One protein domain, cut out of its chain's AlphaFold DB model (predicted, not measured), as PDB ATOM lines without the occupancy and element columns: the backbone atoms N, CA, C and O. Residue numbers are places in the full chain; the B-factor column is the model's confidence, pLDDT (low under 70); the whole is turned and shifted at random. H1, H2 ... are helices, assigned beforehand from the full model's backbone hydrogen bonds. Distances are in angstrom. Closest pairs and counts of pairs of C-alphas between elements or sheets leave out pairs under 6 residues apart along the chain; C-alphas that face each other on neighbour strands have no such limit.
ATOM      1  N   LYS A  62      29.172 143.180 142.912       86.06
ATOM      2  CA  LYS A  62      29.514 144.434 143.605       86.06
ATOM      3  C   LYS A  62      28.647 145.624 143.183       86.06
ATOM      4  O   LYS A  62      28.714 146.669 143.826       86.06
ATOM      5  N   THR A  63      27.861 145.496 142.118       92.25
ATOM      6  CA  THR A  63      26.938 146.544 141.658       92.25
ATOM      7  C   THR A  63      25.600 146.516 142.400       92.25
ATOM      8  O   THR A  63      24.849 147.495 142.364       92.25
ATOM      9  N   ILE A  64      25.303 145.428 143.122       88.62
ATOM     10  CA  ILE A  64      24.058 145.271 143.872       88.62
ATOM     11  C   ILE A  64      24.148 146.018 145.204       88.62
ATOM     12  O   ILE A  64      25.025 145.774 146.031       88.62
ATOM     13  N   VAL A  65      23.170 146.891 145.452       92.00
ATOM     14  CA  VAL A  65      23.014 147.606 146.723       92.00
ATOM     15  C   VAL A  65      21.849 147.044 147.533       92.00
ATOM     16  O   VAL A  65      20.756 146.823 147.013       92.00
ATOM     17  N   CYS A  66      22.057 146.860 148.837       91.62
ATOM     18  CA  CYS A  66      20.999 146.460 149.762       91.62
ATOM     19  C   CYS A  66      20.404 147.694 150.454       91.62
ATOM     20  O   CYS A  66      21.130 148.503 151.036       91.62
ATOM     21  N   LYS A  67      19.076 147.844 150.409       93.75
ATOM     22  CA  LYS A  67      18.343 148.899 151.126       93.75
ATOM     23  C   LYS A  67      17.221 148.301 151.964       93.75
ATOM     24  O   LYS A  67      16.504 147.410 151.516       93.75
ATOM     25  N   ARG A  68      17.035 148.839 153.173       95.50
ATOM     26  CA  ARG A  68      15.944 148.451 154.071       95.50
ATOM     27  C   ARG A  68      14.737 149.362 153.867       95.50
ATOM     28  O   ARG A  68      14.798 150.544 154.192       95.50
ATOM     29  N   PHE A  69      13.631 148.786 153.407       95.38
ATOM     30  CA  PHE A  69      12.331 149.453 153.346       95.38
ATOM     31  C   PHE A  69      11.472 149.008 154.529       95.38
ATOM     32  O   PHE A  69      11.227 147.814 154.711       95.38
ATOM     33  N   VAL A  70      11.030 149.962 155.348       96.25
ATOM     34  CA  VAL A  70      10.210 149.690 156.534       96.25
ATOM     35  C   VAL A  70       8.763 150.058 156.232       96.25
ATOM     36  O   VAL A  70       8.466 151.186 155.853       96.25
ATOM     37  N   PHE A  71       7.858 149.097 156.412       96.19
ATOM     38  CA  PHE A  71       6.423 149.292 156.233       96.19
ATOM     39  C   PHE A  71       5.752 149.379 157.599       96.19
ATOM     40  O   PHE A  71       5.672 148.388 158.326       96.19
ATOM     41  N   GLU A  72       5.262 150.564 157.945       97.31
ATOM     42  CA  GLU A  72       4.551 150.775 159.202       97.31
ATOM     43  C   GLU A  72       3.223 150.013 159.251       97.31
ATOM     44  O   GLU A  72       2.560 149.793 158.231       97.31
ATOM     45  N   ALA A  73       2.786 149.667 160.465       96.56
ATOM     46  CA  ALA A  73       1.519 148.974 160.691       96.56
ATOM     47  C   ALA A  73       0.317 149.741 160.107       96.56
ATOM     48  O   ALA A  73      -0.581 149.129 159.523       96.56
ATOM     49  N   SER A  74       0.334 151.075 160.201       96.81
ATOM     50  CA  SER A  74      -0.669 151.973 159.615       96.81
ATOM     51  C   SER A  74      -0.759 151.802 158.091       96.81
ATOM     52  O   SER A  74      -1.843 151.592 157.546       96.81
ATOM     53  N   LYS A  75       0.385 151.795 157.400       96.44
ATOM     54  CA  LYS A  75       0.484 151.625 155.945       96.44
ATOM     55  C   LYS A  75       0.084 150.220 155.508       96.44
ATOM     56  O   LYS A  75      -0.637 150.073 154.525       96.44
ATOM     57  N   ILE A  76       0.462 149.190 156.265       96.44
ATOM     58  CA  ILE A  76       0.022 147.809 156.012       96.44
ATOM     59  C   ILE A  76      -1.501 147.692 156.133       96.44
ATOM     60  O   ILE A  76      -2.128 147.044 155.298       96.44
ATOM     61  N   LYS A  77      -2.112 148.324 157.143       94.88
ATOM     62  CA  LYS A  77      -3.573 148.331 157.311       94.88
ATOM     63  C   LYS A  77      -4.265 148.989 156.116       94.88
ATOM     64  O   LYS A  77      -5.228 148.432 155.599       94.88
ATOM     65  N   LEU A  78      -3.739 150.117 155.638       94.56
ATOM     66  CA  LEU A  78      -4.242 150.778 154.429       94.56
ATOM     67  C   LEU A  78      -4.135 149.875 153.192       94.56
ATOM     68  O   LEU A  78      -5.110 149.743 152.456       94.56
ATOM     69  N   LEU A  79      -2.995 149.203 152.997       92.88
ATOM     70  CA  LEU A  79      -2.808 148.257 151.890       92.88
ATOM     71  C   LEU A  79      -3.814 147.105 151.947       92.88
ATOM     72  O   LEU A  79      -4.433 146.783 150.936       92.88
ATOM     73  N   LYS A  80      -4.017 146.512 153.127       92.69
ATOM     74  CA  LYS A  80      -5.009 145.445 153.318       92.69
ATOM     75  C   LYS A  80      -6.423 145.912 152.997       92.69
ATOM     76  O   LYS A  80      -7.146 145.199 152.311       92.69
ATOM     77  N   ASN A  81      -6.804 147.103 153.457       91.19
ATOM     78  CA  ASN A  81      -8.120 147.668 153.169       91.19
ATOM     79  C   ASN A  81      -8.316 147.854 151.660       91.19
ATOM     80  O   ASN A  81      -9.318 147.399 151.127       91.19
ATOM     81  N   MET A  82      -7.329 148.426 150.966       89.31
ATOM     82  CA  MET A  82      -7.375 148.617 149.513       89.31
ATOM     83  C   MET A  82      -7.531 147.295 148.746       89.31
ATOM     84  O   MET A  82      -8.268 147.236 147.762       89.31
ATOM     85  N   VAL A  83      -6.858 146.229 149.191       87.50
ATOM     86  CA  VAL A  83      -7.020 144.890 148.606       87.50
ATOM     87  C   VAL A  83      -8.426 144.363 148.878       87.50
ATOM     88  O   VAL A  83      -9.118 143.981 147.944       87.50
ATOM     89  N   ASN A  84      -8.886 144.405 150.128       83.81
ATOM     90  CA  ASN A  84     -10.179 143.846 150.525       83.81
ATOM     91  C   ASN A  84     -11.387 144.610 149.951       83.81
ATOM     92  O   ASN A  84     -12.469 144.039 149.856       83.81
ATOM     93  N   SER A  85     -11.223 145.882 149.573       83.31
ATOM     94  CA  SER A  85     -12.267 146.679 148.915       83.31
ATOM     95  C   SER A  85     -12.538 146.259 147.466       83.31
ATOM     96  O   SER A  85     -13.575 146.626 146.921       83.31
ATOM     97  N   ASN A  86     -11.649 145.491 146.832       79.81
ATOM     98  CA  ASN A  86     -11.901 144.926 145.508       79.81
ATOM     99  C   ASN A  86     -12.715 143.629 145.629       79.81
ATOM    100  O   ASN A  86     -12.264 142.663 146.238       79.81
ATOM    101  N   SER A  87     -13.891 143.577 144.996       61.44
ATOM    102  CA  SER A  87     -14.821 142.433 145.063       61.44
ATOM    103  C   SER A  87     -14.234 141.110 144.548       61.44
ATOM    104  O   SER A  87     -14.670 140.040 144.966       61.44
ATOM    105  N   HIS A  88     -13.227 141.179 143.675       71.62
ATOM    106  CA  HIS A  88     -12.513 140.026 143.118       71.62
ATOM    107  C   HIS A  88     -11.210 139.679 143.859       71.62
ATOM    108  O   HIS A  88     -10.472 138.798 143.420       71.62
ATOM    109  N   ALA A  89     -10.887 140.375 144.950       71.88
ATOM    110  CA  ALA A  89      -9.636 140.170 145.668       71.88
ATOM    111  C   ALA A  89      -9.707 139.032 146.698       71.88
ATOM    112  O   ALA A  89     -10.766 138.651 147.200       71.88
ATOM    113  N   VAL A  90      -8.526 138.516 147.046       75.75
ATOM    114  CA  VAL A  90      -8.347 137.514 148.101       75.75
ATOM    115  C   VAL A  90      -8.803 138.097 149.440       75.75
ATOM    116  O   VAL A  90      -8.253 139.089 149.920       75.75
ATOM    117  N   LYS A  91      -9.803 137.461 150.061       79.19
ATOM    118  CA  LYS A  91     -10.256 137.802 151.416       79.19
ATOM    119  C   LYS A  91      -9.176 137.430 152.439       79.19
ATOM    120  O   LYS A  91      -8.494 136.425 152.281       79.19
ATOM    121  N   ASN A  92      -9.071 138.202 153.524       83.75
ATOM    122  CA  ASN A  92      -8.154 137.952 154.650       83.75
ATOM    123  C   ASN A  92      -6.657 137.985 154.299       83.75
ATOM    124  O   ASN A  92      -5.864 137.226 154.854       83.75
ATOM    125  N   SER A  93      -6.254 138.915 153.434       88.00
ATOM    126  CA  SER A  93      -4.847 139.102 153.082       88.00
ATOM    127  C   SER A  93      -3.934 139.313 154.310       88.00
ATOM    128  O   SER A  93      -4.176 140.124 155.222       88.00
ATOM    129  N   THR A  94      -2.838 138.560 154.353       92.62
ATOM    130  CA  THR A  94      -1.798 138.651 155.383       92.62
ATOM    131  C   THR A  94      -0.863 139.832 155.114       92.62
ATOM    132  O   THR A  94      -0.812 140.388 154.020       92.62
ATOM    133  N   ARG A  95      -0.095 140.251 156.131       94.62
ATOM    134  CA  ARG A  95       0.910 141.322 155.970       94.62
ATOM    135  C   ARG A  95       1.962 140.952 154.920       94.62
ATOM    136  O   ARG A  95       2.368 141.814 154.151       94.62
ATOM    137  N   VAL A  96       2.401 139.693 154.917       93.38
ATOM    138  CA  VAL A  96       3.421 139.203 153.984       93.38
ATOM    139  C   VAL A  96       2.893 139.271 152.554       93.38
ATOM    140  O   VAL A  96       3.552 139.850 151.705       93.38
ATOM    141  N   GLU A  97       1.677 138.787 152.300       92.50
ATOM    142  CA  GLU A  97       1.090 138.807 150.955       92.50
ATOM    143  C   GLU A  97       0.953 140.224 150.397       92.50
ATOM    144  O   GLU A  97       1.383 140.469 149.271       92.50
ATOM    145  N   VAL A  98       0.413 141.175 151.171       94.12
ATOM    146  CA  VAL A  98       0.226 142.548 150.667       94.12
ATOM    147  C   VAL A  98       1.554 143.264 150.416       94.12
ATOM    148  O   VAL A  98       1.689 143.952 149.407       94.12
ATOM    149  N   VAL A  99       2.552 143.081 151.289       95.75
ATOM    150  CA  VAL A  99       3.867 143.726 151.133       95.75
ATOM    151  C   VAL A  99       4.644 143.093 149.982       95.75
ATOM    152  O   VAL A  99       5.147 143.815 149.125       95.75
ATOM    153  N   THR A 100       4.695 141.763 149.905       95.06
ATOM    154  CA  THR A 100       5.384 141.070 148.811       95.06
ATOM    155  C   THR A 100       4.733 141.374 147.466       95.06
ATOM    156  O   THR A 100       5.444 141.614 146.495       95.06
ATOM    157  N   SER A 101       3.398 141.442 147.398       92.56
ATOM    158  CA  SER A 101       2.694 141.800 146.157       92.56
ATOM    159  C   SER A 101       3.019 143.223 145.705       92.56
ATOM    160  O   SER A 101       3.211 143.462 144.513       92.56
ATOM    161  N   LEU A 102       3.120 144.170 146.647       94.44
ATOM    162  CA  LEU A 102       3.524 145.543 146.349       94.44
ATOM    163  C   LEU A 102       4.962 145.598 145.822       94.44
ATOM    164  O   LEU A 102       5.198 146.218 144.790       94.44
ATOM    165  N   ILE A 103       5.903 144.923 146.488       95.69
ATOM    166  CA  ILE A 103       7.304 144.861 146.050       95.69
ATOM    167  C   ILE A 103       7.395 144.235 144.658       95.69
ATOM    168  O   ILE A 103       8.021 144.812 143.774       95.69
ATOM    169  N   TYR A 104       6.719 143.105 144.434       95.38
ATOM    170  CA  TYR A 104       6.660 142.446 143.132       95.38
ATOM    171  C   TYR A 104       6.144 143.394 142.046       95.38
ATOM    172  O   TYR A 104       6.786 143.548 141.010       95.38
ATOM    173  N   LYS A 105       5.038 144.101 142.310       94.06
ATOM    174  CA  LYS A 105       4.489 145.105 141.392       94.06
ATOM    175  C   LYS A 105       5.496 146.215 141.081       94.06
ATOM    176  O   LYS A 105       5.676 146.556 139.916       94.06
ATOM    177  N   CYS A 106       6.156 146.767 142.098       95.31
ATOM    178  CA  CYS A 106       7.158 147.817 141.921       95.31
ATOM    179  C   CYS A 106       8.359 147.337 141.098       95.31
ATOM    180  O   CYS A 106       8.796 148.061 140.211       95.31
ATOM    181  N   VAL A 107       8.862 146.127 141.355       95.19
ATOM    182  CA  VAL A 107      10.001 145.547 140.626       95.19
ATOM    183  C   VAL A 107       9.637 145.279 139.169       95.19
ATOM    184  O   VAL A 107      10.365 145.705 138.276       95.19
ATOM    185  N   VAL A 108       8.497 144.629 138.916       96.38
ATOM    186  CA  VAL A 108       8.023 144.353 137.551       96.38
ATOM    187  C   VAL A 108       7.864 145.652 136.766       96.38
ATOM    188  O   VAL A 108       8.331 145.742 135.635       96.38
ATOM    189  N   PHE A 109       7.264 146.674 137.378       96.94
ATOM    190  CA  PHE A 109       7.099 147.981 136.750       96.94
ATOM    191  C   PHE A 109       8.438 148.680 136.481       96.94
ATOM    192  O   PHE A 109       8.682 149.109 135.358       96.94
ATOM    193  N   ALA A 110       9.317 148.772 137.483       96.12
ATOM    194  CA  ALA A 110      10.592 149.483 137.369       96.12
ATOM    195  C   ALA A 110      11.539 148.854 136.337       96.12
ATOM    196  O   ALA A 110      12.322 149.562 135.712       96.12
ATOM    197  N   LEU A 111      11.456 147.536 136.150       95.25
ATOM    198  CA  LEU A 111      12.268 146.793 135.188       95.25
ATOM    199  C   LEU A 111      11.588 146.624 133.818       95.25
ATOM    200  O   LEU A 111      12.151 145.968 132.945       95.25
ATOM    201  N   GLY A 112      10.380 147.166 133.620       95.94
ATOM    202  CA  GLY A 112       9.631 147.012 132.367       95.94
ATOM    203  C   GLY A 112       9.260 145.558 132.043       95.94
ATOM    204  O   GLY A 112       9.142 145.188 130.876       95.94
ATOM    205  N   LEU A 113       9.108 144.715 133.065       95.81
ATOM    206  CA  LEU A 113       8.817 143.292 132.914       95.81
ATOM    207  C   LEU A 113       7.317 143.037 132.704       95.81
ATOM    208  O   LEU A 113       6.457 143.856 133.031       95.81
ATOM    209  N   ASN A 114       6.985 141.848 132.198       93.06
ATOM    210  CA  ASN A 114       5.602 141.417 132.014       93.06
ATOM    211  C   ASN A 114       5.143 140.518 133.173       93.06
ATOM    212  O   ASN A 114       5.742 139.478 133.450       93.06
ATOM    213  N   TYR A 115       4.025 140.883 133.806       88.81
ATOM    214  CA  TYR A 115       3.401 140.125 134.896       88.81
ATOM    215  C   TYR A 115       3.031 138.681 134.531       88.81
ATOM    216  O   TYR A 115       2.937 137.847 135.427       88.81
ATOM    217  N   LYS A 116       2.802 138.384 133.245       89.06
ATOM    218  CA  LYS A 116       2.429 137.044 132.761       89.06
ATOM    219  C   LYS A 116       3.617 136.091 132.651       89.06
ATOM    220  O   LYS A 116       3.422 134.883 132.697       89.06
ATOM    221  N   THR A 117       4.822 136.622 132.461       92.50
ATOM    222  CA  THR A 117       6.038 135.823 132.242       92.50
ATOM    223  C   THR A 117       6.997 135.887 133.424       92.50
ATOM    224  O   THR A 117       7.857 135.023 133.574       92.50
ATOM    225  N   THR A 118       6.842 136.889 134.290       94.69
ATOM    226  CA  THR A 118       7.654 137.030 135.497       94.69
ATOM    227  C   THR A 118       7.094 136.139 136.600       94.69
ATOM    228  O   THR A 118       5.890 136.110 136.840       94.69
ATOM    229  N   SER A 119       7.974 135.400 137.280       92.69
ATOM    230  CA  SER A 119       7.595 134.533 138.400       92.69
ATOM    231  C   SER A 119       8.123 135.083 139.720       92.69
ATOM    232  O   SER A 119       9.262 135.542 139.804       92.69
ATOM    233  N   LEU A 120       7.297 135.012 140.763       93.06
ATOM    234  CA  LEU A 120       7.688 135.282 142.143       93.06
ATOM    235  C   LEU A 120       7.977 133.948 142.838       93.06
ATOM    236  O   LEU A 120       7.124 133.063 142.861       93.06
ATOM    237  N   ARG A 121       9.165 133.808 143.432       92.25
ATOM    238  CA  ARG A 121       9.558 132.622 144.207       92.25
ATOM    239  C   ARG A 121       9.768 133.015 145.663       92.25
ATOM    240  O   ARG A 121      10.427 134.011 145.939       92.25
ATOM    241  N   MET A 122       9.215 132.233 146.587       90.44
ATOM    242  CA  MET A 122       9.359 132.454 148.027       90.44
ATOM    243  C   MET A 122       9.771 131.155 148.712       90.44
ATOM    244  O   MET A 122       9.105 130.134 148.551       90.44
ATOM    245  N   ALA A 123      10.841 131.207 149.504       89.56
ATOM    246  CA  ALA A 123      11.169 130.137 150.436       89.56
ATOM    247  C   ALA A 123      10.199 130.186 151.626       89.56
ATOM    248  O   ALA A 123       9.906 131.259 152.157       89.56
ATOM    249  N   VAL A 124       9.684 129.029 152.039       86.88
ATOM    250  CA  VAL A 124       8.725 128.904 153.145       86.88
ATOM    251  C   VAL A 124       9.126 127.761 154.065       86.88
ATOM    252  O   VAL A 124       9.756 126.798 153.638       86.88
ATOM    253  N   ASP A 125       8.727 127.852 155.332       85.19
ATOM    254  CA  ASP A 125       8.922 126.766 156.289       85.19
ATOM    255  C   ASP A 125       7.985 125.593 155.970       85.19
ATOM    256  O   ASP A 125       6.767 125.678 156.168       85.19
ATOM    257  N   LEU A 126       8.559 124.496 155.474       84.25
ATOM    258  CA  LEU A 126       7.815 123.292 155.110       84.25
ATOM    259  C   LEU A 126       7.363 122.475 156.323       84.25
ATOM    260  O   LEU A 126       6.369 121.762 156.214       84.25
ATOM    261  N   ARG A 127       7.998 122.620 157.494       78.25
ATOM    262  CA  ARG A 127       7.662 121.819 158.689       78.25
ATOM    263  C   ARG A 127       6.218 122.032 159.136       78.25
ATOM    264  O   ARG A 127       5.569 121.108 159.596       78.25
ATOM    265  N   LYS A 128       5.685 123.241 158.928       77.31
ATOM    266  CA  LYS A 128       4.285 123.589 159.233       77.31
ATOM    267  C   LYS A 128       3.274 123.051 158.216       77.31
ATOM    268  O   LYS A 128       2.076 123.195 158.426       77.31
ATOM    269  N   ARG A 129       3.744 122.522 157.084       79.12
ATOM    270  CA  ARG A 129       2.918 122.060 155.957       79.12
ATOM    271  C   ARG A 129       3.007 120.554 155.733       79.12
ATOM    272  O   ARG A 129       2.202 120.007 154.989       79.12
ATOM    273  N   MET A 130       3.984 119.899 156.347       76.69
ATOM    274  CA  MET A 130       4.134 118.456 156.298       76.69
ATOM    275  C   MET A 130       3.162 117.812 157.284       76.69
ATOM    276  O   MET A 130       3.225 118.061 158.486       76.69
ATOM    277  N   LEU A 131       2.262 116.978 156.772       65.56
ATOM    278  CA  LEU A 131       1.517 116.036 157.598       65.56
ATOM    279  C   LEU A 131       2.449 114.855 157.872       65.56
ATOM    280  O   LEU A 131       2.845 114.159 156.937       65.56
ATOM    281  N   LEU A 132       2.819 114.632 159.133       57.81
ATOM    282  CA  LEU A 132       3.533 113.417 159.518       57.81
ATOM    283  C   LEU A 132       2.598 112.231 159.269       57.81
ATOM    284  O   LEU A 132       1.614 112.027 159.978       57.81
TER     285      LEU A 132
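What this domain is: This is residues 62 to 132 of the 139 residues of an uncharacterized protein of Trifolium subterraneum (UniProt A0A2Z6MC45). Little regular structure: two helices, H1 then H2, meet nearly at right angles, H1 against residues 95 to 99 of H2, while residues 62 to 68 and 123 to 132 stick out as free end arms. The loop of residues 85 to 90 also sticks out. The printed part has 71 residues, 28 of them in named elements, is all helix with no named strand, and is loose, with a radius of gyration of the C-alphas of 15.1 A and spans of 41 by 37 by 28 A.

Where its parts are: H1, residues 73 to 84, begins at C-alpha 73 (1.519, 148.974, 160.691) and is 16.3 A long. H2, residues 95 to 110, is 22.5 A long and ends at C-alpha 110 (10.592, 149.483, 137.369).

How they stand to each other: H1 and H2 touch, H2 with residues 95 to 99 alone; their closest C-alphas, Lys 80 and Val 98, are 6.5 A apart. Their lines are about perpendicular, at 80 degrees. In H1 and H2 every O i to N i+4 pair is within hydrogen-bond range.

The domain as a whole: The C-alphas farthest apart, Lys 62 and Ser 87, are 44.4 A apart. The printed part has no cut. The link from H1 to H2 is short, and residues 111 to 132 hold no named element. Residues 87, 131 and 132 have pLDDT under 70.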